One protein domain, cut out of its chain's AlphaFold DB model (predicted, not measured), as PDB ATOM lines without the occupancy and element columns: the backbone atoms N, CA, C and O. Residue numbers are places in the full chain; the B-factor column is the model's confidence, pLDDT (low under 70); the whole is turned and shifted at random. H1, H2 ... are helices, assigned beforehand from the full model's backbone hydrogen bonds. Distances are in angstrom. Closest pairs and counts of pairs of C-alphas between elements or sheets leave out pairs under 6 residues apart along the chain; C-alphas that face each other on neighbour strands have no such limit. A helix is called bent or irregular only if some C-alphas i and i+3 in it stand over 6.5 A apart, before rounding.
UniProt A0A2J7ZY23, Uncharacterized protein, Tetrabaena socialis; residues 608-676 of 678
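AT A GLANCE: This is residues 608 to 676 of the 678 residues of an uncharacterized protein of Tetrabaena socialis (UniProt A0A2J7ZY23). Two long helices, H1 and H2, run opposite ways as a narrow, open V, joined at its point by a tight link at Gly 633, and a short third helix, H3, folds back near the far end of H2, to one side of the V. Much of H1, residues 608 to 628, stands free as one arm of the V, with a loose gap between it and H2. The printed part has 69 residues with three named helices in the order H1, H2, H3 and no named strand; the class is all helix. The whole is loose, with a radius of gyration of the C-alphas of 14.6 A, and elongated, spanning 42 by 26 by 18 A.

HOW THE PARTS SIT: H1, residues 608 to 632, and H2, residues 634 to 656, are close but not clearly touching, with 2 pairs of C-alphas within 8 A. Their closest C-alphas are those of His 630 and Leu 637, 7.0 A apart. They run opposite ways at a shallow tilt of 15 degrees, with centres 14.7 A apart. H2 and H3, residues 664 to 674, are also close but not clearly touching; their closest C-alphas, those of Gln 653 and Leu 668, are 7.7 A apart. These two run opposite ways at a shallow tilt of 21 degrees. H1 and H3 are apart. In H3 each O i to N i+4 pair is within hydrogen-bond range, against 16 of 21 in H1 and 17 of 19 in H2.

IN THESE COORDINATES: H1 begins at C-alpha 608, at (150.717, 142.675, 183.462), and is 36.9 A long from first to last C-alpha. It has a kink of 34 degrees near residue 615 and is only just irregular, with C-alphas 614 and 617 6.7 A apart. H2 begins at C-alpha 634, at (151.001, 166.873, 213.615), and is 32.2 A long. It has a kink of 46 degrees near residue 641 and is also only just irregular, with C-alphas 639 and 642 6.9 A apart. H3 is 15.5 A long and ends at C-alpha 674, at (160.344, 165.186, 188.899).

THE WHOLE: The two C-alphas farthest apart are those of Gly 633 and His 662, 42.4 A. The printed part has no cut. The link from H1 to H2 is tight, with 1 residue, and the link from H2 to H3 is short, with 7 residues, of which 658 to 663 stand free. The mean pLDDT of the printed part is 77.7; it is under 70 at residues 608 to 612, 632, 636 to 637, 658 to 663 and 666.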
ATOM      1  N   GLY A 608     150.630 141.346 182.846       69.44
ATOM      2  CA  GLY A 608     150.717 142.675 183.462       69.44
ATOM      3  C   GLY A 608     149.904 142.767 184.757       69.44
ATOM      4  O   GLY A 608     150.435 143.168 185.791       69.44
ATOM      5  N   LEU A 609     148.648 142.311 184.726       63.16
ATOM      6  CA  LEU A 609     147.756 142.294 185.894       63.16
ATOM      7  C   LEU A 609     148.278 141.394 187.028       63.16
ATOM      8  O   LEU A 609     148.223 141.780 188.195       63.16
ATOM      9  N   LEU A 610     148.871 140.240 186.702       67.38
ATOM     10  CA  LEU A 610     149.510 139.362 187.693       67.38
ATOM     11  C   LEU A 610     150.767 139.983 188.333       67.38
ATOM     12  O   LEU A 610     151.059 139.708 189.492       67.38
ATOM     13  N   ARG A 611     151.506 140.849 187.629       69.88
ATOM     14  CA  ARG A 611     152.620 141.605 188.237       69.88
ATOM     15  C   ARG A 611     152.129 142.756 189.119       69.88
ATOM     16  O   ARG A 611     152.751 143.040 190.137       69.88
ATOM     17  N   LEU A 612     150.996 143.375 188.785       67.81
ATOM     18  CA  LEU A 612     150.350 144.372 189.647       67.81
ATOM     19  C   LEU A 612     149.827 143.750 190.954       67.81
ATOM     20  O   LEU A 612     149.996 144.348 192.017       67.81
ATOM     21  N   SER A 613     149.281 142.527 190.923       73.12
ATOM     22  CA  SER A 613     148.853 141.844 192.153       73.12
ATOM     23  C   SER A 613     150.024 141.498 193.089       73.12
ATOM     24  O   SER A 613     149.857 141.546 194.308       73.12
ATOM     25  N   GLN A 614     151.225 141.254 192.548       82.06
ATOM     26  CA  GLN A 614     152.455 141.042 193.329       82.06
ATOM     27  C   GLN A 614     152.984 142.312 194.020       82.06
ATOM     28  O   GLN A 614     153.672 142.205 195.034       82.06
ATOM     29  N   LEU A 615     152.640 143.511 193.531       85.75
ATOM     30  CA  LEU A 615     153.018 144.780 194.172       85.75
ATOM     31  C   LEU A 615     152.116 145.139 195.364       85.75
ATOM     32  O   LEU A 615     152.566 145.826 196.280       85.75
ATOM     33  N   ARG A 616     150.874 144.635 195.406       87.06
ATOM     34  CA  ARG A 616     149.903 144.894 196.489       87.06
ATOM     35  C   ARG A 616     150.466 144.685 197.912       87.06
ATOM     36  O   ARG A 616     150.313 145.602 198.716       87.06
ATOM     37  N   PRO A 617     151.155 143.574 198.259       82.69
ATOM     38  CA  PRO A 617     151.743 143.407 199.595       82.69
ATOM     39  C   PRO A 617     152.916 144.357 199.890       82.69
ATOM     40  O   PRO A 617     153.154 144.665 201.055       82.69
ATOM     41  N   GLN A 618     153.650 144.842 198.883       87.44
ATOM     42  CA  GLN A 618     154.692 145.855 199.099       87.44
ATOM     43  C   GLN A 618     154.071 147.234 199.350       87.44
ATOM     44  O   GLN A 618     154.466 147.924 200.284       87.44
ATOM     45  N   LEU A 619     153.038 147.587 198.582       83.31
ATOM     46  CA  LEU A 619     152.302 148.843 198.721       83.31
ATOM     47  C   LEU A 619     151.606 148.940 200.092       83.31
ATOM     48  O   LEU A 619     151.687 149.975 200.746       83.31
ATOM     49  N   LEU A 620     151.036 147.834 200.588       88.69
ATOM     50  CA  LEU A 620     150.485 147.741 201.948       88.69
ATOM     51  C   LEU A 620     151.551 147.892 203.048       88.69
ATOM     52  O   LEU A 620     151.270 148.496 204.078       88.69
ATOM     53  N   ARG A 621     152.785 147.403 202.845       86.81
ATOM     54  CA  ARG A 621     153.893 147.612 203.801       86.81
ATOM     55  C   ARG A 621     154.374 149.063 203.835       86.81
ATOM     56  O   ARG A 621     154.742 149.541 204.902       86.81
ATOM     57  N   VAL A 622     154.370 149.755 202.693       87.69
ATOM     58  CA  VAL A 622     154.678 151.194 202.629       87.69
ATOM     59  C   VAL A 622     153.575 151.998 203.319       87.69
ATOM     60  O   VAL A 622     153.885 152.806 204.185       87.69
ATOM     61  N   LEU A 623     152.300 151.705 203.039       83.25
ATOM     62  CA  LEU A 623     151.156 152.306 203.739       83.25
ATOM     63  C   LEU A 623     151.204 152.079 205.257       83.25
ATOM     64  O   LEU A 623     151.047 153.029 206.010       83.25
ATOM     65  N   ALA A 624     151.502 150.862 205.718       83.25
ATOM     66  CA  ALA A 624     151.634 150.572 207.148       83.25
ATOM     67  C   ALA A 624     152.816 151.309 207.813       83.25
ATOM     68  O   ALA A 624     152.735 151.656 208.988       83.25
ATOM     69  N   ARG A 625     153.908 151.576 207.079       85.44
ATOM     70  CA  ARG A 625     155.009 152.425 207.569       85.44
ATOM     71  C   ARG A 625     154.619 153.902 207.611       85.44
ATOM     72  O   ARG A 625     154.934 154.557 208.593       85.44
ATOM     73  N   LEU A 626     153.905 154.403 206.602       81.44
ATOM     74  CA  LEU A 626     153.393 155.778 206.581       81.44
ATOM     75  C   LEU A 626     152.359 156.021 207.691       81.44
ATOM     76  O   LEU A 626     152.421 157.048 208.352       81.44
ATOM     77  N   LEU A 627     151.478 155.056 207.971       82.88
ATOM     78  CA  LEU A 627     150.531 155.131 209.090       82.88
ATOM     79  C   LEU A 627     151.226 155.090 210.462       82.88
ATOM     80  O   LEU A 627     150.765 155.748 211.386       82.88
ATOM     81  N   ARG A 628     152.358 154.385 210.600       81.69
ATOM     82  CA  ARG A 628     153.195 154.465 211.814       81.69
ATOM     83  C   ARG A 628     153.950 155.791 211.927       81.69
ATOM     84  O   ARG A 628     154.084 156.308 213.025       81.69
ATOM     85  N   LEU A 629     154.403 156.368 210.812       80.94
ATOM     86  CA  LEU A 629     154.994 157.714 210.793       80.94
ATOM     87  C   LEU A 629     153.961 158.799 211.138       80.94
ATOM     88  O   LEU A 629     154.305 159.785 211.776       80.94
ATOM     89  N   HIS A 630     152.688 158.593 210.798       76.25
ATOM     90  CA  HIS A 630     151.579 159.479 211.173       76.25
ATOM     91  C   HIS A 630     151.311 159.506 212.697       76.25
ATOM     92  O   HIS A 630     150.658 160.423 213.187       76.25
ATOM     93  N   GLN A 631     151.830 158.539 213.465       80.94
ATOM     94  CA  GLN A 631     151.774 158.559 214.934       80.94
ATOM     95  C   GLN A 631     152.892 159.410 215.574       80.94
ATOM     96  O   GLN A 631     152.899 159.563 216.788       80.94
ATOM     97  N   LEU A 632     153.810 159.993 214.788       69.56
ATOM     98  CA  LEU A 632     154.914 160.845 215.274       69.56
ATOM     99  C   LEU A 632     154.598 162.358 215.252       69.56
ATOM    100  O   LEU A 632     155.510 163.181 215.248       69.56
ATOM    101  N   GLY A 633     153.315 162.729 215.261       78.25
ATOM    102  CA  GLY A 633     152.859 164.093 215.564       78.25
ATOM    103  C   GLY A 633     152.416 164.961 214.368       78.25
ATOM    104  O   GLY A 633     152.739 164.671 213.211       78.25
ATOM    105  N   PRO A 634     151.648 166.039 214.638       77.56
ATOM    106  CA  PRO A 634     151.001 166.873 213.615       77.56
ATOM    107  C   PRO A 634     151.975 167.722 212.773       77.56
ATOM    108  O   PRO A 634     151.691 167.998 211.607       77.56
ATOM    109  N   GLU A 635     153.150 168.064 213.304       73.44
ATOM    110  CA  GLU A 635     154.207 168.819 212.604       73.44
ATOM    111  C   GLU A 635     154.685 168.135 211.308       73.44
ATOM    112  O   GLU A 635     154.804 168.749 210.241       73.44
ATOM    113  N   LEU A 636     154.888 166.814 211.356       68.50
ATOM    114  CA  LEU A 636     155.255 166.015 210.181       68.50
ATOM    115  C   LEU A 636     154.108 165.906 209.165       68.50
ATOM    116  O   LEU A 636     154.347 165.702 207.974       68.50
ATOM    117  N   LEU A 637     152.866 166.073 209.616       65.75
ATOM    118  CA  LEU A 637     151.662 166.053 208.791       65.75
ATOM    119  C   LEU A 637     151.544 167.331 207.945       65.75
ATOM    120  O   LEU A 637     151.229 167.242 206.755       65.75
ATOM    121  N   ALA A 638     151.868 168.494 208.520       71.62
ATOM    122  CA  ALA A 638     151.916 169.770 207.803       71.62
ATOM    123  C   ALA A 638     152.930 169.726 206.646       71.62
ATOM    124  O   ALA A 638     152.579 170.013 205.500       71.62
ATOM    125  N   ARG A 639     154.156 169.249 206.910       75.81
ATOM    126  CA  ARG A 639     155.201 169.069 205.879       75.81
ATOM    127  C   ARG A 639     154.898 167.909 204.915       75.81
ATOM    128  O   ARG A 639     155.260 167.961 203.741       75.81
ATOM    129  N   GLY A 640     154.190 166.873 205.372       86.06
ATOM    130  CA  GLY A 640     153.832 165.691 204.580       86.06
ATOM    131  C   GLY A 640     152.681 165.882 203.581       86.06
ATOM    132  O   GLY A 640     152.576 165.102 202.626       86.06
ATOM    133  N   ARG A 641     151.834 166.913 203.745       83.75
ATOM    134  CA  ARG A 641     150.662 167.167 202.880       83.75
ATOM    135  C   ARG A 641     151.018 167.254 201.392       83.75
ATOM    136  O   ARG A 641     150.351 166.606 200.585       83.75
ATOM    137  N   GLY A 642     152.098 167.952 201.027       88.00
ATOM    138  CA  GLY A 642     152.538 168.068 199.628       88.00
ATOM    139  C   GLY A 642     152.912 166.720 198.994       88.00
ATOM    140  O   GLY A 642     152.525 166.426 197.864       88.00
ATOM    141  N   ILE A 643     153.584 165.841 199.746       84.31
ATOM    142  CA  ILE A 643     153.963 164.496 199.277       84.31
ATOM    143  C   ILE A 643     152.716 163.623 199.086       84.31
ATOM    144  O   ILE A 643     152.587 162.932 198.072       84.31
ATOM    145  N   LEU A 644     151.764 163.674 200.023       82.94
ATOM    146  CA  LEU A 644     150.503 162.934 199.924       82.94
ATOM    147  C   LEU A 644     149.638 163.421 198.750       82.94
ATOM    148  O   LEU A 644     149.093 162.595 198.014       82.94
ATOM    149  N   GLN A 645     149.576 164.734 198.512       86.94
ATOM    150  CA  GLN A 645     148.876 165.327 197.370       86.94
ATOM    151  C   GLN A 645     149.522 164.918 196.036       86.94
ATOM    152  O   GLN A 645     148.815 164.510 195.110       86.94
ATOM    153  N   CYS A 646     150.857 164.903 195.953       81.56
ATOM    154  CA  CYS A 646     151.601 164.383 194.801       81.56
ATOM    155  C   CYS A 646     151.351 162.885 194.557       81.56
ATOM    156  O   CYS A 646     151.140 162.474 193.414       81.56
ATOM    157  N   LEU A 647     151.314 162.054 195.604       87.12
ATOM    158  CA  LEU A 647     151.001 160.622 195.487       87.12
ATOM    159  C   LEU A 647     149.541 160.373 195.068       87.12
ATOM    160  O   LEU A 647     149.271 159.442 194.303       87.12
ATOM    161  N   PHE A 648     148.603 161.211 195.518       85.06
ATOM    162  CA  PHE A 648     147.203 161.157 195.101       85.06
ATOM    163  C   PHE A 648     147.032 161.562 193.629       85.06
ATOM    164  O   PHE A 648     146.457 160.798 192.850       85.06
ATOM    165  N   GLN A 649     147.621 162.690 193.215       86.19
ATOM    166  CA  GLN A 649     147.706 163.117 191.812       86.19
ATOM    167  C   GLN A 649     148.319 162.019 190.934       86.19
ATOM    168  O   GLN A 649     147.741 161.643 189.914       86.19
ATOM    169  N   LEU A 650     149.438 161.421 191.364       86.31
ATOM    170  CA  LEU A 650     150.078 160.311 190.660       86.31
ATOM    171  C   LEU A 650     149.126 159.118 190.508       86.31
ATOM    172  O   LEU A 650     149.058 158.549 189.423       86.31
ATOM    173  N   ARG A 651     148.364 158.751 191.548       87.31
ATOM    174  CA  ARG A 651     147.377 157.656 191.502       87.31
ATOM    175  C   ARG A 651     146.242 157.943 190.514       87.31
ATOM    176  O   ARG A 651     145.894 157.049 189.745       87.31
ATOM    177  N   VAL A 652     145.697 159.162 190.498       83.31
ATOM    178  CA  VAL A 652     144.652 159.581 189.542       83.31
ATOM    179  C   VAL A 652     145.189 159.571 188.105       83.31
ATOM    180  O   VAL A 652     144.559 159.000 187.214       83.31
ATOM    181  N   GLN A 653     146.392 160.112 187.886       82.31
ATOM    182  CA  GLN A 653     147.092 160.091 186.594       82.31
ATOM    183  C   GLN A 653     147.395 158.660 186.121       82.31
ATOM    184  O   GLN A 653     147.241 158.360 184.941       82.31
ATOM    185  N   LEU A 654     147.769 157.743 187.022       81.62
ATOM    186  CA  LEU A 654     147.988 156.331 186.687       81.62
ATOM    187  C   LEU A 654     146.680 155.624 186.317       81.62
ATOM    188  O   LEU A 654     146.675 154.794 185.412       81.62
ATOM    189  N   HIS A 655     145.573 155.964 186.982       77.38
ATOM    190  CA  HIS A 655     144.265 155.379 186.695       77.38
ATOM    191  C   HIS A 655     143.680 155.872 185.361       77.38
ATOM    192  O   HIS A 655     143.089 155.076 184.634       77.38
ATOM    193  N   ARG A 656     143.896 157.150 185.010       73.19
ATOM    194  CA  ARG A 656     143.547 157.727 183.696       73.19
ATOM    195  C   ARG A 656     144.494 157.235 182.586       73.19
ATOM    196  O   ARG A 656     144.046 156.784 181.543       73.19
ATOM    197  N   GLY A 657     145.802 157.189 182.840       74.50
ATOM    198  CA  GLY A 657     146.815 156.700 181.889       74.50
ATOM    199  C   GLY A 657     146.796 155.185 181.620       74.50
ATOM    200  O   GLY A 657     147.551 154.703 180.772       74.50
ATOM    201  N   LEU A 658     145.964 154.421 182.337       68.94
ATOM    202  CA  LEU A 658     145.648 153.023 182.022       68.94
ATOM    203  C   LEU A 658     144.482 152.885 181.028       68.94
ATOM    204  O   LEU A 658     144.370 151.829 180.405       68.94
ATOM    205  N   THR A 659     143.655 153.921 180.853       63.75
ATOM    206  CA  THR A 659     142.557 153.956 179.870       63.75
ATOM    207  C   THR A 659     142.893 154.770 178.615       63.75
ATOM    208  O   THR A 659     142.283 154.532 177.575       63.75
ATOM    209  N   SER A 660     143.879 155.674 178.663       56.09
ATOM    210  CA  SER A 660     144.261 156.545 177.539       56.09
ATOM    211  C   SER A 660     145.565 156.148 176.815       56.09
ATOM    212  O   SER A 660     146.375 155.334 177.266       56.09
ATOM    213  N   GLY A 661     145.730 156.684 175.600       67.25
ATOM    214  CA  GLY A 661     146.712 156.233 174.611       67.25
ATOM    215  C   GLY A 661     148.175 156.647 174.843       67.25
ATOM    216  O   GLY A 661     148.579 157.220 175.850       67.25
ATOM    217  N   HIS A 662     149.021 156.358 173.847       60.97
ATOM    218  CA  HIS A 662     150.489 156.380 173.964       60.97
ATOM    219  C   HIS A 662     151.109 157.737 174.390       60.97
ATOM    220  O   HIS A 662     152.247 157.748 174.873       60.97
ATOM    221  N   ARG A 663     150.392 158.864 174.250       64.62
ATOM    222  CA  ARG A 663     150.857 160.202 174.664       64.62
ATOM    223  C   ARG A 663     151.050 160.313 176.184       64.62
ATOM    224  O   ARG A 663     152.070 160.849 176.619       64.62
ATOM    225  N   ASP A 664     150.182 159.712 176.995       73.31
ATOM    226  CA  ASP A 664     150.243 159.874 178.459       73.31
ATOM    227  C   ASP A 664     151.407 159.114 179.107       73.31
ATOM    228  O   ASP A 664     151.915 159.506 180.158       73.31
ATOM    229  N   ARG A 665     151.960 158.106 178.418       70.19
ATOM    230  CA  ARG A 665     153.195 157.417 178.837       70.19
ATOM    231  C   ARG A 665     154.432 158.322 178.840       70.19
ATOM    232  O   ARG A 665     155.411 157.988 179.507       70.19
ATOM    233  N   LEU A 666     154.418 159.436 178.102       69.12
ATOM    234  CA  LEU A 666     155.489 160.438 178.141       69.12
ATOM    235  C   LEU A 666     155.307 161.397 179.324       69.12
ATOM    236  O   LEU A 666     156.272 161.636 180.047       69.12
ATOM    237  N   ARG A 667     154.072 161.840 179.603       76.19
ATOM    238  CA  ARG A 667     153.739 162.636 180.802       76.19
ATOM    239  C   ARG A 667     154.059 161.875 182.097       76.19
ATOM    240  O   ARG A 667     154.763 162.401 182.952       76.19
ATOM    241  N   LEU A 668     153.692 160.592 182.182       79.38
ATOM    242  CA  LEU A 668     154.056 159.696 183.294       79.38
ATOM    243  C   LEU A 668     155.574 159.504 183.469       79.38
ATOM    244  O   LEU A 668     156.042 159.304 184.587       79.38
ATOM    245  N   ARG A 669     156.366 159.573 182.389       73.00
ATOM    246  CA  ARG A 669     157.837 159.558 182.487       73.00
ATOM    247  C   ARG A 669     158.397 160.880 183.001       73.00
ATOM    248  O   ARG A 669     159.354 160.842 183.765       73.00
ATOM    249  N   HIS A 670     157.819 162.011 182.607       77.19
ATOM    250  CA  HIS A 670     158.258 163.327 183.066       77.19
ATOM    251  C   HIS A 670     157.948 163.534 184.559       77.19
ATOM    252  O   HIS A 670     158.861 163.818 185.328       77.19
ATOM    253  N   LEU A 671     156.718 163.229 184.993       80.69
ATOM    254  CA  LEU A 671     156.322 163.237 186.410       80.69
ATOM    255  C   LEU A 671     157.202 162.315 187.268       80.69
ATOM    256  O   LEU A 671     157.641 162.698 188.347       80.69
ATOM    257  N   ARG A 672     157.541 161.118 186.767       81.94
ATOM    258  CA  ARG A 672     158.472 160.210 187.457       81.94
ATOM    259  C   ARG A 672     159.888 160.787 187.597       81.94
ATOM    260  O   ARG A 672     160.567 160.439 188.551       81.94
ATOM    261  N   MET A 673     160.351 161.613 186.658       71.50
ATOM    262  CA  MET A 673     161.665 162.266 186.753       71.50
ATOM    263  C   MET A 673     161.656 163.458 187.717       71.50
ATOM    264  O   MET A 673     162.687 163.739 188.317       71.50
ATOM    265  N   GLN A 674     160.518 164.137 187.887       78.00
ATOM    266  CA  GLN A 674     160.344 165.186 188.899       78.00
ATOM    267  C   GLN A 674     160.290 164.583 190.317       78.00
ATOM    268  O   GLN A 674     161.044 165.010 191.182       78.00
ATOM    269  N   LEU A 675     159.531 163.496 190.514       77.25
ATOM    270  CA  LEU A 675     159.466 162.697 191.759       77.25
ATOM    271  C   LEU A 675     160.743 161.890 192.099       77.25
ATOM    272  O   LEU A 675     160.727 161.053 192.998       77.25
ATOM    273  N   LEU A 676     161.816 162.052 191.324       72.06
ATOM    274  CA  LEU A 676     163.154 161.519 191.622       72.06
ATOM    275  C   LEU A 676     164.185 162.646 191.826       72.06
ATOM    276  O   LEU A 676     165.379 162.366 191.911       72.06
TER     277      LEU A 676